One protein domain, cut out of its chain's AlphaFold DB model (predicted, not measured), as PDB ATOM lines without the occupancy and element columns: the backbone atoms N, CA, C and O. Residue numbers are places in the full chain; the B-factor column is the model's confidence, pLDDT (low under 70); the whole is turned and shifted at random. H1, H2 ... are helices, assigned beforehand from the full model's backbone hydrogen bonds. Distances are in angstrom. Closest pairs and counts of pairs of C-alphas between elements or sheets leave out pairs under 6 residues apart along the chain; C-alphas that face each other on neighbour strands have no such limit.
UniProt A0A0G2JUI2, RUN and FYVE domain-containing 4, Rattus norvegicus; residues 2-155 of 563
ATOM      1  N   ALA A   2      30.673  30.694  -5.300       68.20
ATOM      2  CA  ALA A   2      30.416  29.455  -4.535       68.20
ATOM      3  C   ALA A   2      29.657  29.626  -3.194       68.20
ATOM      4  O   ALA A   2      28.929  28.737  -2.757       68.20
ATOM      5  N   GLU A   3      29.777  30.783  -2.541       72.81
ATOM      6  CA  GLU A   3      29.068  31.084  -1.289       72.81
ATOM      7  C   GLU A   3      27.552  31.250  -1.474       72.81
ATOM      8  O   GLU A   3      26.775  30.766  -0.657       72.81
ATOM      9  N   LYS A   4      27.109  31.860  -2.583       79.68
ATOM     10  CA  LYS A   4      25.677  31.955  -2.917       79.68
ATOM     11  C   LYS A   4      25.117  30.589  -3.318       79.68
ATOM     12  O   LYS A   4      23.975  30.266  -3.005       79.68
ATOM     13  N   GLU A   5      25.936  29.768  -3.971       86.13
ATOM     14  CA  GLU A   5      25.585  28.396  -4.339       86.13
ATOM     15  C   GLU A   5      25.369  27.505  -3.106       86.13
ATOM     16  O   GLU A   5      24.400  26.750  -3.067       86.13
ATOM     17  N   THR A   6      26.208  27.627  -2.069       88.96
ATOM     18  CA  THR A   6      26.043  26.862  -0.818       88.96
ATOM     19  C   THR A   6      24.763  27.236  -0.073       88.96
ATOM     20  O   THR A   6      24.036  26.337   0.347       88.96
ATOM     21  N   ILE A   7      24.424  28.527   0.009       87.67
ATOM     22  CA  ILE A   7      23.159  28.997   0.607       87.67
ATOM     23  C   ILE A   7      21.949  28.417  -0.152       87.67
ATOM     24  O   ILE A   7      21.060  27.807   0.446       87.67
ATOM     25  N   LEU A   8      21.941  28.533  -1.487       89.03
ATOM     26  CA  LEU A   8      20.867  28.001  -2.336       89.03
ATOM     27  C   LEU A   8      20.765  26.467  -2.268       89.03
ATOM     28  O   LEU A   8      19.665  25.920  -2.346       89.03
ATOM     29  N   LYS A   9      21.891  25.765  -2.097       92.74
ATOM     30  CA  LYS A   9      21.931  24.307  -1.917       92.74
ATOM     31  C   LYS A   9      21.261  23.869  -0.614       92.74
ATOM     32  O   LYS A   9      20.575  22.855  -0.627       92.74
ATOM     33  N   ILE A  10      21.401  24.622   0.479       90.75
ATOM     34  CA  ILE A  10      20.764  24.290   1.767       90.75
ATOM     35  C   ILE A  10      19.239  24.431   1.674       90.75
ATOM     36  O   ILE A  10      18.531  23.478   1.995       90.75
ATOM     37  N   SER A  11      18.733  25.555   1.146       90.76
ATOM     38  CA  SER A  11      17.285  25.734   0.913       90.76
ATOM     39  C   SER A  11      16.719  24.650  -0.022       90.76
ATOM     40  O   SER A  11      15.719  24.005   0.294       90.76
ATOM     41  N   ARG A  12      17.418  24.348  -1.128       93.54
ATOM     42  CA  ARG A  12      17.026  23.276  -2.060       93.54
ATOM     43  C   ARG A  12      17.020  21.891  -1.407       93.54
ATOM     44  O   ARG A  12      16.110  21.113  -1.669       93.54
ATOM     45  N   ASN A  13      18.003  21.573  -0.565       94.69
ATOM     46  CA  ASN A  13      18.050  20.295   0.148       94.69
ATOM     47  C   ASN A  13      16.854  20.138   1.098       94.69
ATOM     48  O   ASN A  13      16.235  19.074   1.108       94.69
ATOM     49  N   LEU A  14      16.491  21.196   1.835       95.25
ATOM     50  CA  LEU A  14      15.302  21.197   2.689       95.25
ATOM     51  C   LEU A  14      14.023  20.998   1.862       95.25
ATOM     52  O   LEU A  14      13.248  20.095   2.166       95.25
ATOM     53  N   LYS A  15      13.844  21.766   0.778       95.24
ATOM     54  CA  LYS A  15      12.716  21.607  -0.157       95.24
ATOM     55  C   LYS A  15      12.608  20.185  -0.710       95.24
ATOM     56  O   LYS A  15      11.522  19.618  -0.729       95.24
ATOM     57  N   ASN A  16      13.726  19.576  -1.098       95.68
ATOM     58  CA  ASN A  16      13.748  18.198  -1.587       95.68
ATOM     59  C   ASN A  16      13.343  17.182  -0.500       95.68
ATOM     60  O   ASN A  16      12.601  16.251  -0.800       95.68
ATOM     61  N   ALA A  17      13.797  17.357   0.748       96.13
ATOM     62  CA  ALA A  17      13.424  16.480   1.862       96.13
ATOM     63  C   ALA A  17      11.936  16.612   2.239       96.13
ATOM     64  O   ALA A  17      11.274  15.607   2.487       96.13
ATOM     65  N   VAL A  18      11.394  17.835   2.210       95.69
ATOM     66  CA  VAL A  18       9.954  18.103   2.368       95.69
ATOM     67  C   VAL A  18       9.148  17.400   1.271       95.69
ATOM     68  O   VAL A  18       8.239  16.633   1.582       95.69
ATOM     69  N   SER A  19       9.520  17.578  -0.000       94.61
ATOM     70  CA  SER A  19       8.849  16.918  -1.129       94.61
ATOM     71  C   SER A  19       8.899  15.390  -1.050       94.61
ATOM     72  O   SER A  19       7.914  14.743  -1.389       94.61
ATOM     73  N   ALA A  20      10.003  14.802  -0.575       94.59
ATOM     74  CA  ALA A  20      10.113  13.353  -0.394       94.59
ATOM     75  C   ALA A  20       9.170  12.827   0.708       94.59
ATOM     76  O   ALA A  20       8.544  11.783   0.532       94.59
ATOM     77  N   ILE A  21       8.999  13.571   1.809       94.41
ATOM     78  CA  ILE A  21       7.999  13.244   2.839       94.41
ATOM     79  C   ILE A  21       6.580  13.363   2.272       94.41
ATOM     80  O   ILE A  21       5.773  12.457   2.465       94.41
ATOM     81  N   LEU A  22       6.269  14.430   1.533       92.93
ATOM     82  CA  LEU A  22       4.943  14.600   0.926       92.93
ATOM     83  C   LEU A  22       4.621  13.482  -0.078       92.93
ATOM     84  O   LEU A  22       3.519  12.945  -0.049       92.93
ATOM     85  N   GLN A  23       5.588  13.062  -0.897       91.34
ATOM     86  CA  GLN A  23       5.429  11.944  -1.839       91.34
ATOM     87  C   GLN A  23       5.264  10.580  -1.146       91.34
ATOM     88  O   GLN A  23       4.591   9.705  -1.687       91.34
ATOM     89  N   GLY A  24       5.871  10.384   0.029       86.99
ATOM     90  CA  GLY A  24       5.774   9.134   0.791       86.99
ATOM     91  C   GLY A  24       4.582   9.044   1.752       86.99
ATOM     92  O   GLY A  24       4.183   7.940   2.106       86.99
ATOM     93  N   TYR A  25       4.031  10.179   2.201       88.04
ATOM     94  CA  TYR A  25       3.090  10.220   3.334       88.04
ATOM     95  C   TYR A  25       1.912  11.201   3.172       88.04
ATOM     96  O   TYR A  25       0.978  11.145   3.971       88.04
ATOM     97  N   GLY A  26       1.920  12.084   2.165       69.56
ATOM     98  CA  GLY A  26       0.935  13.167   2.014       69.56
ATOM     99  C   GLY A  26      -0.506  12.697   1.780       69.56
ATOM    100  O   GLY A  26      -1.433  13.278   2.334       69.56
ATOM    101  N   ASP A  27      -0.693  11.598   1.047       70.79
ATOM    102  CA  ASP A  27      -2.015  11.050   0.699       70.79
ATOM    103  C   ASP A  27      -2.556  10.050   1.747       70.79
ATOM    104  O   ASP A  27      -3.224   9.069   1.421       70.79
ATOM    105  N   GLY A  28      -2.233  10.259   3.027       66.63
ATOM    106  CA  GLY A  28      -2.765   9.451   4.130       66.63
ATOM    107  C   GLY A  28      -2.156   8.049   4.274       66.63
ATOM    108  O   GLY A  28      -2.780   7.180   4.882       66.63
ATOM    109  N   GLN A  29      -0.929   7.819   3.787       72.99
ATOM    110  CA  GLN A  29      -0.221   6.520   3.847       72.99
ATOM    111  C   GLN A  29       0.259   6.112   5.267       72.99
ATOM    112  O   GLN A  29       1.194   5.329   5.429       72.99
ATOM    113  N   GLY A  30      -0.388   6.629   6.315       82.97
ATOM    114  CA  GLY A  30       0.023   6.510   7.715       82.97
ATOM    115  C   GLY A  30       0.987   7.621   8.164       82.97
ATOM    116  O   GLY A  30       1.480   8.395   7.344       82.97
ATOM    117  N   PRO A  31       1.245   7.743   9.479       92.34
ATOM    118  CA  PRO A  31       2.125   8.776  10.011       92.34
ATOM    119  C   PRO A  31       3.605   8.474   9.739       92.34
ATOM    120  O   PRO A  31       4.048   7.323   9.790       92.34
ATOM    121  N   VAL A  32       4.397   9.530   9.557       92.84
ATOM    122  CA  VAL A  32       5.861   9.458   9.535       92.84
ATOM    123  C   VAL A  32       6.353   9.005  10.909       92.84
ATOM    124  O   VAL A  32       6.023   9.613  11.926       92.84
ATOM    125  N   THR A  33       7.161   7.950  10.942       93.31
ATOM    126  CA  THR A  33       7.736   7.371  12.167       93.31
ATOM    127  C   THR A  33       9.264   7.425  12.134       93.31
ATOM    128  O   THR A  33       9.869   7.721  11.102       93.31
ATOM    129  N   ASP A  34       9.905   7.111  13.260       91.44
ATOM    130  CA  ASP A  34      11.369   7.123  13.403       91.44
ATOM    131  C   ASP A  34      12.125   6.141  12.491       91.44
ATOM    132  O   ASP A  34      13.326   6.296  12.284       91.44
ATOM    133  N   THR A  35      11.435   5.177  11.876       89.19
ATOM    134  CA  THR A  35      11.997   4.296  10.839       89.19
ATOM    135  C   THR A  35      11.998   4.921   9.436       89.19
ATOM    136  O   THR A  35      12.357   4.260   8.462       89.19
ATOM    137  N   SER A  36      11.616   6.196   9.293       92.02
ATOM    138  CA  SER A  36      11.629   6.903   8.009       92.02
ATOM    139  C   SER A  36      12.998   7.516   7.694       92.02
ATOM    140  O   SER A  36      13.479   8.422   8.380       92.02
ATOM    141  N   ALA A  37      13.605   7.086   6.586       92.55
ATOM    142  CA  ALA A  37      14.810   7.723   6.052       92.55
ATOM    143  C   ALA A  37      14.562   9.182   5.610       92.55
ATOM    144  O   ALA A  37      15.481  10.000   5.666       92.55
ATOM    145  N   GLU A  38      13.326   9.532   5.228       92.83
ATOM    146  CA  GLU A  38      12.969  10.904   4.847       92.83
ATOM    147  C   GLU A  38      12.882  11.834   6.060       92.83
ATOM    148  O   GLU A  38      13.363  12.963   5.995       92.83
ATOM    149  N   LEU A  39      12.378  11.345   7.202       94.70
ATOM    150  CA  LEU A  39      12.447  12.074   8.473       94.70
ATOM    151  C   LEU A  39      13.900  12.378   8.855       94.70
ATOM    152  O   LEU A  39      14.223  13.512   9.200       94.70
ATOM    153  N   HIS A  40      14.787  11.382   8.758       94.60
ATOM    154  CA  HIS A  40      16.210  11.565   9.049       94.60
ATOM    155  C   HIS A  40      16.844  12.614   8.113       94.60
ATOM    156  O   HIS A  40      17.586  13.487   8.572       94.60
ATOM    157  N   ARG A  41      16.498  12.597   6.814       94.59
ATOM    158  CA  ARG A  41      16.916  13.632   5.849       94.59
ATOM    159  C   ARG A  41      16.378  15.021   6.194       94.59
ATOM    160  O   ARG A  41      17.157  15.973   6.177       94.59
ATOM    161  N   LEU A  42      15.090  15.150   6.520       96.13
ATOM    162  CA  LEU A  42      14.470  16.422   6.909       96.13
ATOM    163  C   LEU A  42      15.160  17.009   8.144       96.13
ATOM    164  O   LEU A  42      15.619  18.147   8.104       96.13
ATOM    165  N   CYS A  43      15.276  16.224   9.214       96.28
ATOM    166  CA  CYS A  43      15.890  16.646  10.469       96.28
ATOM    167  C   CYS A  43      17.348  17.097  10.284       96.28
ATOM    168  O   CYS A  43      17.722  18.164  10.770       96.28
ATOM    169  N   GLY A  44      18.143  16.362   9.496       95.80
ATOM    170  CA  GLY A  44      19.503  16.777   9.136       95.80
ATOM    171  C   GLY A  44      19.558  18.064   8.297       95.80
ATOM    172  O   GLY A  44      20.454  18.885   8.491       95.80
ATOM    173  N   CYS A  45      18.589  18.295   7.402       96.38
ATOM    174  CA  CYS A  45      18.498  19.546   6.638       96.38
ATOM    175  C   CYS A  45      18.083  20.741   7.512       96.38
ATOM    176  O   CYS A  45      18.604  21.838   7.318       96.38
ATOM    177  N   LEU A  46      17.185  20.533   8.483       96.91
ATOM    178  CA  LEU A  46      16.774  21.545   9.462       96.91
ATOM    179  C   LEU A  46      17.929  21.936  10.393       96.91
ATOM    180  O   LEU A  46      18.161  23.121  10.611       96.91
ATOM    181  N   GLU A  47      18.678  20.956  10.902       97.31
ATOM    182  CA  GLU A  47      19.866  21.186  11.732       97.31
ATOM    183  C   GLU A  47      20.952  21.946  10.961       97.31
ATOM    184  O   GLU A  47      21.438  22.973  11.432       97.31
ATOM    185  N   LEU A  48      21.256  21.521   9.728       95.40
ATOM    186  CA  LEU A  48      22.204  22.223   8.859       95.40
ATOM    187  C   LEU A  48      21.764  23.665   8.563       95.40
ATOM    188  O   LEU A  48      22.600  24.564   8.568       95.40
ATOM    189  N   LEU A  49      20.468  23.902   8.327       96.17
ATOM    190  CA  LEU A  49      19.913  25.244   8.132       96.17
ATOM    191  C   LEU A  49      20.111  26.124   9.375       96.17
ATOM    192  O   LEU A  49      20.565  27.261   9.260       96.17
ATOM    193  N   LEU A  50      19.779  25.590  10.551       96.45
ATOM    194  CA  LEU A  50      19.827  26.286  11.839       96.45
ATOM    195  C   LEU A  50      21.252  26.495  12.381       96.45
ATOM    196  O   LEU A  50      21.459  27.337  13.253       96.45
ATOM    197  N   GLN A  51      22.244  25.771  11.862       95.77
ATOM    198  CA  GLN A  51      23.660  25.984  12.176       95.77
ATOM    199  C   GLN A  51      24.403  26.804  11.106       95.77
ATOM    200  O   GLN A  51      25.511  27.282  11.365       95.77
ATOM    201  N   PHE A  52      23.827  27.015   9.915       94.65
ATOM    202  CA  PHE A  52      24.521  27.711   8.831       94.65
ATOM    203  C   PHE A  52      24.700  29.211   9.107       94.65
ATOM    204  O   PHE A  52      23.737  29.967   9.273       94.65
ATOM    205  N   ASP A  53      25.967  29.635   9.102       93.83
ATOM    206  CA  ASP A  53      26.424  30.983   9.462       93.83
ATOM    207  C   ASP A  53      25.962  31.424  10.869       93.83
ATOM    208  O   ASP A  53      25.792  32.612  11.144       93.83
ATOM    209  N   GLN A  54      25.747  30.465  11.779       94.41
ATOM    210  CA  GLN A  54      25.515  30.744  13.195       94.41
ATOM    211  C   GLN A  54      26.808  31.264  13.841       94.41
ATOM    212  O   GLN A  54      27.883  30.678  13.690       94.41
ATOM    213  N   LYS A  55      26.706  32.365  14.586       93.83
ATOM    214  CA  LYS A  55      27.822  32.949  15.340       93.83
ATOM    215  C   LYS A  55      28.141  32.076  16.548       93.83
ATOM    216  O   LYS A  55      27.226  31.612  17.227       93.83
ATOM    217  N   GLU A  56      29.423  31.888  16.864       88.33
ATOM    218  CA  GLU A  56      29.787  31.139  18.068       88.33
ATOM    219  C   GLU A  56      29.346  31.908  19.321       88.33
ATOM    220  O   GLU A  56      29.866  32.975  19.641       88.33
ATOM    221  N   GLN A  57      28.378  31.340  20.036       84.44
ATOM    222  CA  GLN A  57      27.826  31.885  21.268       84.44
ATOM    223  C   GLN A  57      28.221  30.990  22.445       84.44
ATOM    224  O   GLN A  57      28.157  29.760  22.368       84.44
ATOM    225  N   ARG A  58      28.615  31.595  23.569       83.43
ATOM    226  CA  ARG A  58      28.940  30.879  24.814       83.43
ATOM    227  C   ARG A  58      28.152  31.450  25.987       83.43
ATOM    228  O   ARG A  58      27.788  32.624  26.015       83.43
ATOM    229  N   SER A  59      27.848  30.597  26.952       76.06
ATOM    230  CA  SER A  59      27.295  30.987  28.248       76.06
ATOM    231  C   SER A  59      28.407  31.463  29.186       76.06
ATOM    232  O   SER A  59      29.567  31.102  29.006       76.06
ATOM    233  N   PHE A  60      28.056  32.218  30.233       76.66
ATOM    234  CA  PHE A  60      29.012  32.688  31.252       76.66
ATOM    235  C   PHE A  60      29.820  31.540  31.895       76.66
ATOM    236  O   PHE A  60      30.997  31.694  32.200       76.66
ATOM    237  N   LEU A  61      29.213  30.353  32.017       77.30
ATOM    238  CA  LEU A  61      29.850  29.117  32.493       77.30
ATOM    239  C   LEU A  61      30.647  28.364  31.401       77.30
ATOM    240  O   LEU A  61      30.850  27.158  31.502       77.30
ATOM    241  N   GLY A  62      31.042  29.030  30.313       77.20
ATOM    242  CA  GLY A  62      31.847  28.472  29.219       77.20
ATOM    243  C   GLY A  62      31.120  27.515  28.263       77.20
ATOM    244  O   GLY A  62      31.609  27.295  27.156       77.20
ATOM    245  N   ALA A  63      29.954  26.979  28.643       82.24
ATOM    246  CA  ALA A  63      29.154  26.090  27.801       82.24
ATOM    247  C   ALA A  63      28.814  26.745  26.448       82.24
ATOM    248  O   ALA A  63      28.245  27.841  26.406       82.24
ATOM    249  N   ARG A  64      29.160  26.065  25.349       85.80
ATOM    250  CA  ARG A  64      28.803  26.472  23.985       85.80
ATOM    251  C   ARG A  64      27.286  26.390  23.807       85.80
ATOM    252  O   ARG A  64      26.683  25.376  24.149       85.80
ATOM    253  N   LYS A  65      26.705  27.458  23.268       92.23
ATOM    254  CA  LYS A  65      25.303  27.524  22.855       92.23
ATOM    255  C   LYS A  65      25.159  27.022  21.418       92.23
ATOM    256  O   LYS A  65      26.128  27.035  20.656       92.23
ATOM    257  N   ASP A  66      23.953  26.601  21.069       94.45
ATOM    258  CA  ASP A  66      23.606  26.105  19.733       94.45
ATOM    259  C   ASP A  66      22.254  26.693  19.285       94.45
ATOM    260  O   ASP A  66      21.693  27.564  19.960       94.45
ATOM    261  N   TYR A  67      21.682  26.220  18.175       96.31
ATOM    262  CA  TYR A  67      20.421  26.761  17.652       96.31
ATOM    263  C   TYR A  67      19.243  26.646  18.632       96.31
ATOM    264  O   TYR A  67      18.321  27.458  18.573       96.31
ATOM    265  N   TRP A  68      19.271  25.690  19.566       95.67
ATOM    266  CA  TRP A  68      18.281  25.607  20.643       95.67
ATOM    267  C   TRP A  68      18.232  26.875  21.493       95.67
ATOM    268  O   TRP A  68      17.145  27.363  21.789       95.67
ATOM    269  N   ASP A  69      19.384  27.438  21.860       95.28
ATOM    270  CA  ASP A  69      19.435  28.641  22.687       95.28
ATOM    271  C   ASP A  69      18.855  29.857  21.943       95.28
ATOM    272  O   ASP A  69      18.178  30.684  22.558       95.28
ATOM    273  N   PHE A  70      19.053  29.940  20.620       95.55
ATOM    274  CA  PHE A  70      18.367  30.907  19.757       95.55
ATOM    275  C   PHE A  70      16.847  30.686  19.759       95.55
ATOM    276  O   PHE A  70      16.110  31.608  20.111       95.55
ATOM    277  N   LEU A  71      16.376  29.478  19.419       95.69
ATOM    278  CA  LEU A  71      14.944  29.154  19.331       95.69
ATOM    279  C   LEU A  71      14.232  29.411  20.666       95.69
ATOM    280  O   LEU A  71      13.208  30.092  20.704       95.69
ATOM    281  N   PHE A  72      14.809  28.945  21.774       94.88
ATOM    282  CA  PHE A  72      14.308  29.184  23.126       94.88
ATOM    283  C   PHE A  72      14.245  30.683  23.454       94.88
ATOM    284  O   PHE A  72      13.231  31.161  23.961       94.88
ATOM    285  N   THR A  73      15.295  31.448  23.134       93.70
ATOM    286  CA  THR A  73      15.342  32.900  23.391       93.70
ATOM    287  C   THR A  73      14.300  33.654  22.562       93.70
ATOM    288  O   THR A  73      13.617  34.535  23.088       93.70
ATOM    289  N   ALA A  74      14.152  33.304  21.284       94.45
ATOM    290  CA  ALA A  74      13.233  33.958  20.364       94.45
ATOM    291  C   ALA A  74      11.772  33.635  20.702       94.45
ATOM    292  O   ALA A  74      10.982  34.550  20.931       94.45
ATOM    293  N   LEU A  75      11.423  32.355  20.860       94.60
ATOM    294  CA  LEU A  75      10.073  31.942  21.252       94.60
ATOM    295  C   LEU A  75       9.690  32.492  22.630       94.60
ATOM    296  O   LEU A  75       8.573  32.983  22.785       94.60
ATOM    297  N   ARG A  76      10.612  32.505  23.607       93.81
ATOM    298  CA  ARG A  76      10.359  33.099  24.930       93.81
ATOM    299  C   ARG A  76      10.085  34.603  24.856       93.81
ATOM    300  O   ARG A  76       9.256  35.090  25.623       93.81
ATOM    301  N   ARG A  77      10.742  35.336  23.945       91.66
ATOM    302  CA  ARG A  77      10.466  36.767  23.703       91.66
ATOM    303  C   ARG A  77       9.099  37.003  23.034       91.66
ATOM    304  O   ARG A  77       8.525  38.056  23.274       91.66
ATOM    305  N   GLN A  78       8.576  36.058  22.241       89.03
ATOM    306  CA  GLN A  78       7.331  36.235  21.464       89.03
ATOM    307  C   GLN A  78       6.069  35.639  22.116       89.03
ATOM    308  O   GLN A  78       5.008  36.253  22.079       89.03
ATOM    309  N   ARG A  79       6.159  34.435  22.698       88.31
ATOM    310  CA  ARG A  79       5.029  33.696  23.302       88.31
ATOM    311  C   ARG A  79       5.105  33.565  24.824       88.31
ATOM    312  O   ARG A  79       4.202  32.997  25.431       88.31
ATOM    313  N   GLY A  80       6.170  34.060  25.450       88.03
ATOM    314  CA  GLY A  80       6.473  33.716  26.835       88.03
ATOM    315  C   GLY A  80       6.919  32.256  26.961       88.03
ATOM    316  O   GLY A  80       7.439  31.663  26.019       88.03
ATOM    317  N   TYR A  81       6.764  31.681  28.150       84.43
ATOM    318  CA  TYR A  81       7.292  30.359  28.485       84.43
ATOM    319  C   TYR A  81       6.193  29.291  28.384       84.43
ATOM    320  O   TYR A  81       5.197  29.377  29.100       84.43
ATOM    321  N   THR A  82       6.350  28.314  27.484       88.77
ATOM    322  CA  THR A  82       5.281  27.359  27.124       88.77
ATOM    323  C   THR A  82       5.489  25.954  27.703       88.77
ATOM    324  O   THR A  82       6.560  25.610  28.206       88.77
ATOM    325  N   GLU A  83       4.465  25.103  27.620       88.12
ATOM    326  CA  GLU A  83       4.549  23.696  28.039       88.12
ATOM    327  C   GLU A  83       5.545  22.897  27.186       88.12
ATOM    328  O   GLU A  83       6.317  22.107  27.727       88.12
ATOM    329  N   GLN A  84       5.627  23.179  25.878       88.71
ATOM    330  CA  GLN A  84       6.635  22.597  24.984       88.71
ATOM    331  C   GLN A  84       8.062  22.927  25.454       88.71
ATOM    332  O   GLN A  84       8.923  22.050  25.482       88.71
ATOM    333  N   MET A  85       8.317  24.175  25.872       90.79
ATOM    334  CA  MET A  85       9.618  24.569  26.428       90.79
ATOM    335  C   MET A  85       9.905  23.849  27.744       90.79
ATOM    336  O   MET A  85      11.000  23.317  27.908       90.79
ATOM    337  N   ASN A  86       8.927  23.796  28.657       91.03
ATOM    338  CA  ASN A  86       9.060  23.074  29.924       91.03
ATOM    339  C   ASN A  86       9.430  21.608  29.700       91.03
ATOM    340  O   ASN A  86      10.382  21.131  30.311       91.03
ATOM    341  N   PHE A  87       8.730  20.922  28.792       92.02
ATOM    342  CA  PHE A  87       8.995  19.526  28.461       92.02
ATOM    343  C   PHE A  87      10.455  19.317  28.033       92.02
ATOM    344  O   PHE A  87      11.155  18.513  28.648       92.02
ATOM    345  N   ILE A  88      10.953  20.096  27.066       92.40
ATOM    346  CA  ILE A  88      12.349  20.013  26.589       92.40
ATOM    347  C   ILE A  88      13.355  20.395  27.688       92.40
ATOM    348  O   ILE A  88      14.393  19.747  27.833       92.40
ATOM    349  N   CYS A  89      13.056  21.410  28.501       89.68
ATOM    350  CA  CYS A  89      13.899  21.801  29.630       89.68
ATOM    351  C   CYS A  89      13.966  20.721  30.726       89.68
ATOM    352  O   CYS A  89      15.031  20.570  31.322       89.68
ATOM    353  N   SER A  90      12.887  19.958  30.939       89.72
ATOM    354  CA  SER A  90      12.792  18.856  31.916       89.72
ATOM    355  C   SER A  90      13.364  17.510  31.451       89.72
ATOM    356  O   SER A  90      13.356  16.547  32.215       89.72
ATOM    357  N   GLN A  91      13.865  17.403  30.214       88.67
ATOM    358  CA  GLN A  91      14.548  16.189  29.759       88.67
ATOM    359  C   GLN A  91      15.957  16.103  30.368       88.67
ATOM    360  O   GLN A  91      16.947  16.396  29.699       88.67
ATOM    361  N   ASP A  92      16.058  15.641  31.619       85.78
ATOM    362  CA  ASP A  92      17.324  15.427  32.354       85.78
ATOM    363  C   ASP A  92      18.324  14.511  31.618       85.78
ATOM    364  O   ASP A  92      19.526  14.524  31.894       85.78
ATOM    365  N   LYS A  93      17.833  13.705  30.668       88.74
ATOM    366  CA  LYS A  93      18.652  12.844  29.803       88.74
ATOM    367  C   LYS A  93      19.512  13.657  28.825       88.74
ATOM    368  O   LYS A  93      20.612  13.220  28.504       88.74
ATOM    369  N   LEU A  94      19.012  14.814  28.376       90.06
ATOM    370  CA  LEU A  94      19.620  15.666  27.354       90.06
ATOM    371  C   LEU A  94      20.486  16.743  28.013       90.06
ATOM    372  O   LEU A  94      19.996  17.631  28.718       90.06
ATOM    373  N   LYS A  95      21.792  16.667  27.784       89.31
ATOM    374  CA  LYS A  95      22.822  17.489  28.429       89.31
ATOM    375  C   LYS A  95      23.292  18.635  27.542       89.31
ATOM    376  O   LYS A  95      23.757  19.643  28.070       89.31
ATOM    377  N   THR A  96      23.181  18.501  26.222       92.13
ATOM    378  CA  THR A  96      23.654  19.509  25.264       92.13
ATOM    379  C   THR A  96      22.516  20.400  24.762       92.13
ATOM    380  O   THR A  96      21.355  19.985  24.692       92.13
ATOM    381  N   SER A  97      22.841  21.631  24.351       93.23
ATOM    382  CA  SER A  97      21.893  22.472  23.607       93.23
ATOM    383  C   SER A  97      21.478  21.821  22.284       93.23
ATOM    384  O   SER A  97      20.315  21.913  21.904       93.23
ATOM    385  N   LEU A  98      22.393  21.108  21.620       94.56
ATOM    386  CA  LEU A  98      22.135  20.397  20.368       94.56
ATOM    387  C   LEU A  98      21.037  19.331  20.532       94.56
ATOM    388  O   LEU A  98      20.012  19.394  19.857       94.56
ATOM    389  N   GLY A  99      21.182  18.419  21.498       94.89
ATOM    390  CA  GLY A  99      20.188  17.385  21.803       94.89
ATOM    391  C   GLY A  99      18.821  17.954  22.192       94.89
ATOM    392  O   GLY A  99      17.790  17.441  21.755       94.89
ATOM    393  N   LYS A 100      18.789  19.073  22.931       94.90
ATOM    394  CA  LYS A 100      17.539  19.798  23.239       94.90
ATOM    395  C   LYS A 100      16.909  20.436  22.000       94.90
ATOM    396  O   LYS A 100      15.693  20.363  21.837       94.90
ATOM    397  N   GLY A 101      17.715  20.970  21.085       95.89
ATOM    398  CA  GLY A 101      17.263  21.469  19.784       95.89
ATOM    399  C   GLY A 101      16.671  20.368  18.905       95.89
ATOM    400  O   GLY A 101      15.601  20.547  18.325       95.89
ATOM    401  N   ARG A 102      17.319  19.200  18.855       96.95
ATOM    402  CA  ARG A 102      16.830  18.000  18.157       96.95
ATOM    403  C   ARG A 102      15.500  17.514  18.729       96.95
ATOM    404  O   ARG A 102      14.553  17.286  17.978       96.95
ATOM    405  N   ALA A 103      15.393  17.429  20.054       96.05
ATOM    406  CA  ALA A 103      14.150  17.079  20.738       96.05
ATOM    407  C   ALA A 103      13.027  18.100  20.471       96.05
ATOM    408  O   ALA A 103      11.889  17.706  20.217       96.05
ATOM    409  N   PHE A 104      13.342  19.400  20.446       95.79
ATOM    410  CA  PHE A 104      12.377  20.451  20.118       95.79
ATOM    411  C   PHE A 104      11.871  20.366  18.669       95.79
ATOM    412  O   PHE A 104      10.668  20.489  18.445       95.79
ATOM    413  N   ILE A 105      12.746  20.094  17.693       96.21
ATOM    414  CA  ILE A 105      12.342  19.871  16.293       96.21
ATOM    415  C   ILE A 105      11.375  18.683  16.197       96.21
ATOM    416  O   ILE A 105      10.322  18.805  15.573       96.21
ATOM    417  N   ARG A 106      11.678  17.560  16.865       96.07
ATOM    418  CA  ARG A 106      10.807  16.366  16.897       96.07
ATOM    419  C   ARG A 106       9.439  16.663  17.509       96.07
ATOM    420  O   ARG A 106       8.424  16.283  16.935       96.07
ATOM    421  N   LEU A 107       9.412  17.386  18.630       95.24
ATOM    422  CA  LEU A 107       8.187  17.837  19.294       95.24
ATOM    423  C   LEU A 107       7.345  18.744  18.381       95.24
ATOM    424  O   LEU A 107       6.130  18.587  18.292       95.24
ATOM    425  N   CYS A 108       7.988  19.661  17.656       95.61
ATOM    426  CA  CYS A 108       7.303  20.555  16.727       95.61
ATOM    427  C   CYS A 108       6.766  19.841  15.481       95.61
ATOM    428  O   CYS A 108       5.720  20.245  14.978       95.61
ATOM    429  N   LEU A 109       7.441  18.797  14.991       95.83
ATOM    430  CA  LEU A 109       6.927  17.946  13.914       95.83
ATOM    431  C   LEU A 109       5.725  17.118  14.394       95.83
ATOM    432  O   LEU A 109       4.677  17.155  13.759       95.83
ATOM    433  N   ALA A 110       5.834  16.460  15.554       94.89
ATOM    434  CA  ALA A 110       4.757  15.659  16.149       94.89
ATOM    435  C   ALA A 110       3.458  16.451  16.405       94.89
ATOM    436  O   ALA A 110       2.373  15.877  16.372       94.89
ATOM    437  N   HIS A 111       3.553  17.764  16.640       93.38
ATOM    438  CA  HIS A 111       2.397  18.641  16.862       93.38
ATOM    439  C   HIS A 111       2.005  19.517  15.650       93.38
ATOM    440  O   HIS A 111       1.091  20.328  15.775       93.38
ATOM    441  N   GLY A 112       2.700  19.434  14.505       93.87
ATOM    442  CA  GLY A 112       2.455  20.331  13.359       93.87
ATOM    443  C   GLY A 112       2.769  21.815  13.627       93.87
ATOM    444  O   GLY A 112       2.207  22.703  12.989       93.87
ATOM    445  N   GLN A 113       3.650  22.109  14.590       94.35
ATOM    446  CA  GLN A 113       3.967  23.468  15.060       94.35
ATOM    447  C   GLN A 113       5.317  24.009  14.550       94.35
ATOM    448  O   GLN A 113       5.726  25.103  14.948       94.35
ATOM    449  N   LEU A 114       6.042  23.269  13.700       95.88
ATOM    450  CA  LEU A 114       7.399  23.648  13.276       95.88
ATOM    451  C   LEU A 114       7.425  24.942  12.451       95.88
ATOM    452  O   LEU A 114       8.224  25.827  12.753       95.88
ATOM    453  N   ALA A 115       6.542  25.073  11.457       96.33
ATOM    454  CA  ALA A 115       6.463  26.265  10.610       96.33
ATOM    455  C   ALA A 115       6.123  27.523  11.427       96.33
ATOM    456  O   ALA A 115       6.815  28.535  11.342       96.33
ATOM    457  N   GLU A 116       5.114  27.416  12.297       95.23
ATOM    458  CA  GLU A 116       4.682  28.485  13.201       95.23
ATOM    459  C   GLU A 116       5.801  28.899  14.173       95.23
ATOM    460  O   GLU A 116       6.103  30.084  14.317       95.23
ATOM    461  N   SER A 117       6.470  27.926  14.802       95.27
ATOM    462  CA  SER A 117       7.587  28.187  15.719       95.27
ATOM    463  C   SER A 117       8.754  28.877  15.006       95.27
ATOM    464  O   SER A 117       9.307  29.843  15.526       95.27
ATOM    465  N   MET A 118       9.099  28.434  13.793       95.62
ATOM    466  CA  MET A 118      10.140  29.069  12.979       95.62
ATOM    467  C   MET A 118       9.756  30.491  12.556       95.62
ATOM    468  O   MET A 118      10.584  31.392  12.668       95.62
ATOM    469  N   GLN A 119       8.508  30.725  12.139       95.74
ATOM    470  CA  GLN A 119       8.026  32.063  11.789       95.74
ATOM    471  C   GLN A 119       8.161  33.019  12.984       95.74
ATOM    472  O   GLN A 119       8.747  34.093  12.847       95.74
ATOM    473  N   LEU A 120       7.703  32.600  14.172       95.09
ATOM    474  CA  LEU A 120       7.798  33.375  15.414       95.09
ATOM    475  C   LEU A 120       9.246  33.725  15.777       95.09
ATOM    476  O   LEU A 120       9.524  34.873  16.130       95.09
ATOM    477  N   CYS A 121      10.180  32.775  15.652       94.55
ATOM    478  CA  CYS A 121      11.602  33.030  15.896       94.55
ATOM    479  C   CYS A 121      12.159  34.169  15.031       94.55
ATOM    480  O   CYS A 121      12.979  34.961  15.498       94.55
ATOM    481  N   LEU A 122      11.696  34.255  13.783       94.63
ATOM    482  CA  LEU A 122      12.218  35.157  12.759       94.63
ATOM    483  C   LEU A 122      11.450  36.491  12.660       94.63
ATOM    484  O   LEU A 122      11.879  37.383  11.931       94.63
ATOM    485  N   LEU A 123      10.378  36.687  13.444       92.91
ATOM    486  CA  LEU A 123       9.663  37.973  13.550       92.91
ATOM    487  C   LEU A 123      10.541  39.125  14.073       92.91
ATOM    488  O   LEU A 123      10.201  40.291  13.883       92.91
ATOM    489  N   ASN A 124      11.652  38.825  14.757       90.79
ATOM    490  CA  ASN A 124      12.608  39.828  15.222       90.79
ATOM    491  C   ASN A 124      13.943  39.689  14.459       90.79
ATOM    492  O   ASN A 124      14.822  38.923  14.877       90.79
ATOM    493  N   PRO A 125      14.140  40.433  13.352       90.89
ATOM    494  CA  PRO A 125      15.366  40.342  12.565       90.89
ATOM    495  C   PRO A 125      16.596  40.883  13.307       90.89
ATOM    496  O   PRO A 125      17.706  40.470  12.989       90.89
ATOM    497  N   GLN A 126      16.439  41.747  14.320       92.68
ATOM    498  CA  GLN A 126      17.568  42.201  15.144       92.68
ATOM    499  C   GLN A 126      18.089  41.059  16.026       92.68
ATOM    500  O   GLN A 126      19.285  40.788  16.009       92.68
ATOM    501  N   LEU A 127      17.198  40.300  16.677       93.23
ATOM    502  CA  LEU A 127      17.581  39.072  17.386       93.23
ATOM    503  C   LEU A 127      18.206  38.044  16.434       93.23
ATOM    504  O   LEU A 127      19.212  37.427  16.764       93.23
ATOM    505  N   THR A 128      17.665  37.877  15.227       94.42
ATOM    506  CA  THR A 128      18.270  36.955  14.252       94.42
ATOM    507  C   THR A 128      19.680  37.428  13.848       94.42
ATOM    508  O   THR A 128      20.596  36.616  13.759       94.42
ATOM    509  N   ARG A 129      19.919  38.744  13.734       94.83
ATOM    510  CA  ARG A 129      21.260  39.334  13.528       94.83
ATOM    511  C   ARG A 129      22.187  39.218  14.747       94.83
ATOM    512  O   ARG A 129      23.399  39.193  14.548       94.83
ATOM    513  N   GLU A 130      21.684  39.126  15.981       94.39
ATOM    514  CA  GLU A 130      22.507  38.822  17.172       94.39
ATOM    515  C   GLU A 130      23.138  37.414  17.059       94.39
ATOM    516  O   GLU A 130      24.301  37.220  17.421       94.39
ATOM    517  N   TRP A 131      22.398  36.444  16.505       95.41
ATOM    518  CA  TRP A 131      22.776  35.022  16.469       95.41
ATOM    519  C   TRP A 131      23.392  34.538  15.154       95.41
ATOM    520  O   TRP A 131      24.201  33.612  15.177       95.41
ATOM    521  N   TYR A 132      23.063  35.162  14.025       96.21
ATOM    522  CA  TYR A 132      23.501  34.731  12.696       96.21
ATOM    523  C   TYR A 132      24.318  35.804  11.971       96.21
ATOM    524  O   TYR A 132      24.175  37.010  12.206       96.21
ATOM    525  N   GLY A 133      25.229  35.353  11.111       93.48
ATOM    526  CA  GLY A 133      25.960  36.176  10.157       93.48
ATOM    527  C   GLY A 133      25.153  36.457   8.878       93.48
ATOM    528  O   GLY A 133      24.088  35.872   8.657       93.48
ATOM    529  N   PRO A 134      25.645  37.371   8.022       91.83
ATOM    530  CA  PRO A 134      24.918  37.877   6.857       91.83
ATOM    531  C   PRO A 134      24.740  36.855   5.723       91.83
ATOM    532  O   PRO A 134      24.065  37.160   4.742       91.83
ATOM    533  N   ARG A 135      25.338  35.660   5.815       90.67
ATOM    534  CA  ARG A 135      25.164  34.575   4.838       90.67
ATOM    535  C   ARG A 135      24.019  33.645   5.222       90.67
ATOM    536  O   ARG A 135      23.626  32.822   4.397       90.67
ATOM    537  N   SER A 136      23.513  33.718   6.457       93.60
ATOM    538  CA  SER A 136      22.449  32.822   6.902       93.60
ATOM    539  C   SER A 136      21.176  33.044   6.077       93.60
ATOM    540  O   SER A 136      20.700  34.181   5.992       93.60
ATOM    541  N   PRO A 137      20.565  31.990   5.500       93.47
ATOM    542  CA  PRO A 137      19.301  32.122   4.772       93.47
ATOM    543  C   PRO A 137      18.151  32.620   5.665       93.47
ATOM    544  O   PRO A 137      17.174  33.149   5.149       93.47
ATOM    545  N   LEU A 138      18.297  32.530   6.994       94.19
ATOM    546  CA  LEU A 138      17.369  33.081   7.989       94.19
ATOM    547  C   LEU A 138      17.343  34.626   8.032       94.19
ATOM    548  O   LEU A 138      16.486  35.196   8.700       94.19
ATOM    549  N   LEU A 139      18.275  35.301   7.346       92.75
ATOM    550  CA  LEU A 139      18.340  36.765   7.210       92.75
ATOM    551  C   LEU A 139      18.080  37.267   5.778       92.75
ATOM    552  O   LEU A 139      18.142  38.473   5.539       92.75
ATOM    553  N   CYS A 140      17.803  36.368   4.830       91.40
ATOM    554  CA  CYS A 140      17.545  36.686   3.425       91.40
ATOM    555  C   CYS A 140      16.030  36.549   3.169       91.40
ATOM    556  O   CYS A 140      15.560  35.411   3.119       91.40
ATOM    557  N   PRO A 141      15.249  37.640   3.044       91.30
ATOM    558  CA  PRO A 141      13.781  37.581   3.079       91.30
ATOM    559  C   PRO A 141      13.155  36.638   2.045       91.30
ATOM    560  O   PRO A 141      12.180  35.948   2.337       91.30
ATOM    561  N   GLU A 142      13.749  36.560   0.856       90.25
ATOM    562  CA  GLU A 142      13.305  35.701  -0.240       90.25
ATOM    563  C   GLU A 142      13.457  34.224   0.126       90.25
ATOM    564  O   GLU A 142      12.543  33.439  -0.099       90.25
ATOM    565  N   LEU A 143      14.591  33.852   0.736       92.07
ATOM    566  CA  LEU A 143      14.859  32.486   1.195       92.07
ATOM    567  C   LEU A 143      14.095  32.153   2.478       92.07
ATOM    568  O   LEU A 143      13.701  31.007   2.666       92.07
ATOM    569  N   GLN A 144      13.869  33.141   3.344       93.63
ATOM    570  CA  GLN A 144      13.072  33.008   4.557       93.63
ATOM    571  C   GLN A 144      11.620  32.636   4.228       93.63
ATOM    572  O   GLN A 144      11.102  31.696   4.831       93.63
ATOM    573  N   GLY A 145      10.988  33.314   3.260       93.58
ATOM    574  CA  GLY A 145       9.670  32.925   2.742       93.58
ATOM    575  C   GLY A 145       9.697  31.513   2.157       93.58
ATOM    576  O   GLY A 145       8.998  30.630   2.642       93.58
ATOM    577  N   ASP A 146      10.632  31.266   1.232       93.67
ATOM    578  CA  ASP A 146      10.870  29.968   0.583       93.67
ATOM    579  C   ASP A 146      10.984  28.789   1.574       93.67
ATOM    580  O   ASP A 146      10.511  27.681   1.303       93.67
ATOM    581  N   ILE A 147      11.637  29.016   2.717       95.18
ATOM    582  CA  ILE A 147      11.788  28.054   3.812       95.18
ATOM    583  C   ILE A 147      10.474  27.901   4.578       95.18
ATOM    584  O   ILE A 147      10.034  26.771   4.779       95.18
ATOM    585  N   LEU A 148       9.852  29.000   5.014       96.19
ATOM    586  CA  LEU A 148       8.625  28.953   5.813       96.19
ATOM    587  C   LEU A 148       7.479  28.285   5.049       96.19
ATOM    588  O   LEU A 148       6.838  27.401   5.612       96.19
ATOM    589  N   ASP A 149       7.290  28.608   3.769       95.57
ATOM    590  CA  ASP A 149       6.297  27.967   2.898       95.57
ATOM    591  C   ASP A 149       6.524  26.451   2.827       95.57
ATOM    592  O   ASP A 149       5.598  25.657   3.011       95.57
ATOM    593  N   SER A 150       7.786  26.034   2.661       94.80
ATOM    594  CA  SER A 150       8.169  24.617   2.669       94.80
ATOM    595  C   SER A 150       7.813  23.943   3.997       94.80
ATOM    596  O   SER A 150       7.279  22.836   3.998       94.80
ATOM    597  N   LEU A 151       8.050  24.605   5.134       96.11
ATOM    598  CA  LEU A 151       7.666  24.072   6.444       96.11
ATOM    599  C   LEU A 151       6.144  24.017   6.623       96.11
ATOM    600  O   LEU A 151       5.657  23.054   7.208       96.11
ATOM    601  N   TYR A 152       5.384  24.992   6.112       96.68
ATOM    602  CA  TYR A 152       3.920  24.978   6.200       96.68
ATOM    603  C   TYR A 152       3.298  23.803   5.438       96.68
ATOM    604  O   TYR A 152       2.308  23.247   5.914       96.68
ATOM    605  N   THR A 153       3.892  23.350   4.326       94.06
ATOM    606  CA  THR A 153       3.401  22.139   3.635       94.06
ATOM    607  C   THR A 153       3.502  20.866   4.488       94.06
ATOM    608  O   THR A 153       2.666  19.977   4.344       94.06
ATOM    609  N   LEU A 154       4.447  20.789   5.439       93.24
ATOM    610  CA  LEU A 154       4.558  19.644   6.356       93.24
ATOM    611  C   LEU A 154       3.407  19.558   7.366       93.24
ATOM    612  O   LEU A 154       3.190  18.485   7.921       93.24
ATOM    613  N   ASN A 155       2.650  20.636   7.604       92.14
ATOM    614  CA  ASN A 155       1.556  20.630   8.584       92.14
ATOM    615  C   ASN A 155       0.397  19.690   8.192       92.14
ATOM    616  O   ASN A 155      -0.410  19.338   9.049       92.14
TER     617      ASN A 155
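This is residues 2 to 155 of the 563 residues of the protein "RUN and FYVE domain-containing 4" of Rattus norvegicus (UniProt A0A0G2JUI2). Start with the longest helix, H1: H2 folds back along one side of it and H8 runs along another, and H6 packs on H8, so that H2, H1, H8 and H6 form a curved trough of four helices side by side. H5 and H3 meet in a V across the open side of the trough, H5 over the H2 edge and H3 over the H6 edge, while short H4 packs on H5 and short H7 lies by H3. The 154 printed residues include eight named helices, H1 to H8 in chain order, holding 104 residues, and no named strand; the class is all helix. The whole is compact, with a radius of gyration of the C-alphas of 15.3 A and spans of 48 by 40 by 24 A.

Find C-alpha 2 at (30.416, 29.455, -4.535); from there H1, residues 2 to 25, runs 34.3 A to C-alpha 25 at (3.090, 10.220, 3.334). Next come H2, residues 37 to 51, 21.2 A long, and H3, residues 67 to 79, 17.8 A long. H4 is residues 83 to 89, and H5, residues 97 to 110, is 19.9 A long. H6 is residues 114 to 122 and H7 residues 125 to 131. H8, residues 141 to 155, runs 21.6 A and ends at C-alpha 155, (1.556, 20.630, 8.584).

Look first at H1 and H2, a helical hairpin: they touch, closest at the C-alphas of Ala 17 and Leu 42, 5.2 A apart, at a shallow tilt of 32 degrees, opposite ways. H1 touches H8 with residues 11 to 22 alone, closest at the C-alphas of Lys 15 and Ser 150, 6.1 A apart; they run the same way at a shallow tilt of 15 degrees. H8 touches H6 at Leu 151 and Ala 115, their closest C-alphas, 4.9 A apart. H6 touches H3 about perpendicular, at 82 degrees, with the C-alphas of Cys 121 and Ala 74 closest at 4.8 A. The hub, H5, touches four helices. Its closest C-alphas to H3 are those of Gly 101 and Trp 68, 4.3 A apart, and to H4, its hairpin partner, those of Lys 100 and Ile 88, 6.2 A apart. H5 and H2 only just touch, with 3 pairs of C-alphas within 8 A, the closest being those of Ile 105 and Cys 43, 7.5 A apart. H5 and H6 touch only at the corner, and only just, with 3 pairs; the closest are the C-alphas of Cys 108 and Leu 114, 4.6 A apart. H7 and H3 are close but not clearly touching, with the C-alphas of Trp 131 and Phe 70 closest at 6.9 A. H2 and H6 are apart. In H1 to H7 every O i to N i+4 pair is within hydrogen-bond range; in H8, 9 of 11 are.

The two C-alphas farthest apart are those of Asp 27 and Phe 60, 48.6 A. The links H1 to H2 and H2 to H3 are long; in the second, residues 52 to 66, the C-alphas lie 11 to 25 A from the mean of all C-alphas. The printed part has no cut. Its mean pLDDT is 91.5, and residues 2, 26 and 28 are under 70.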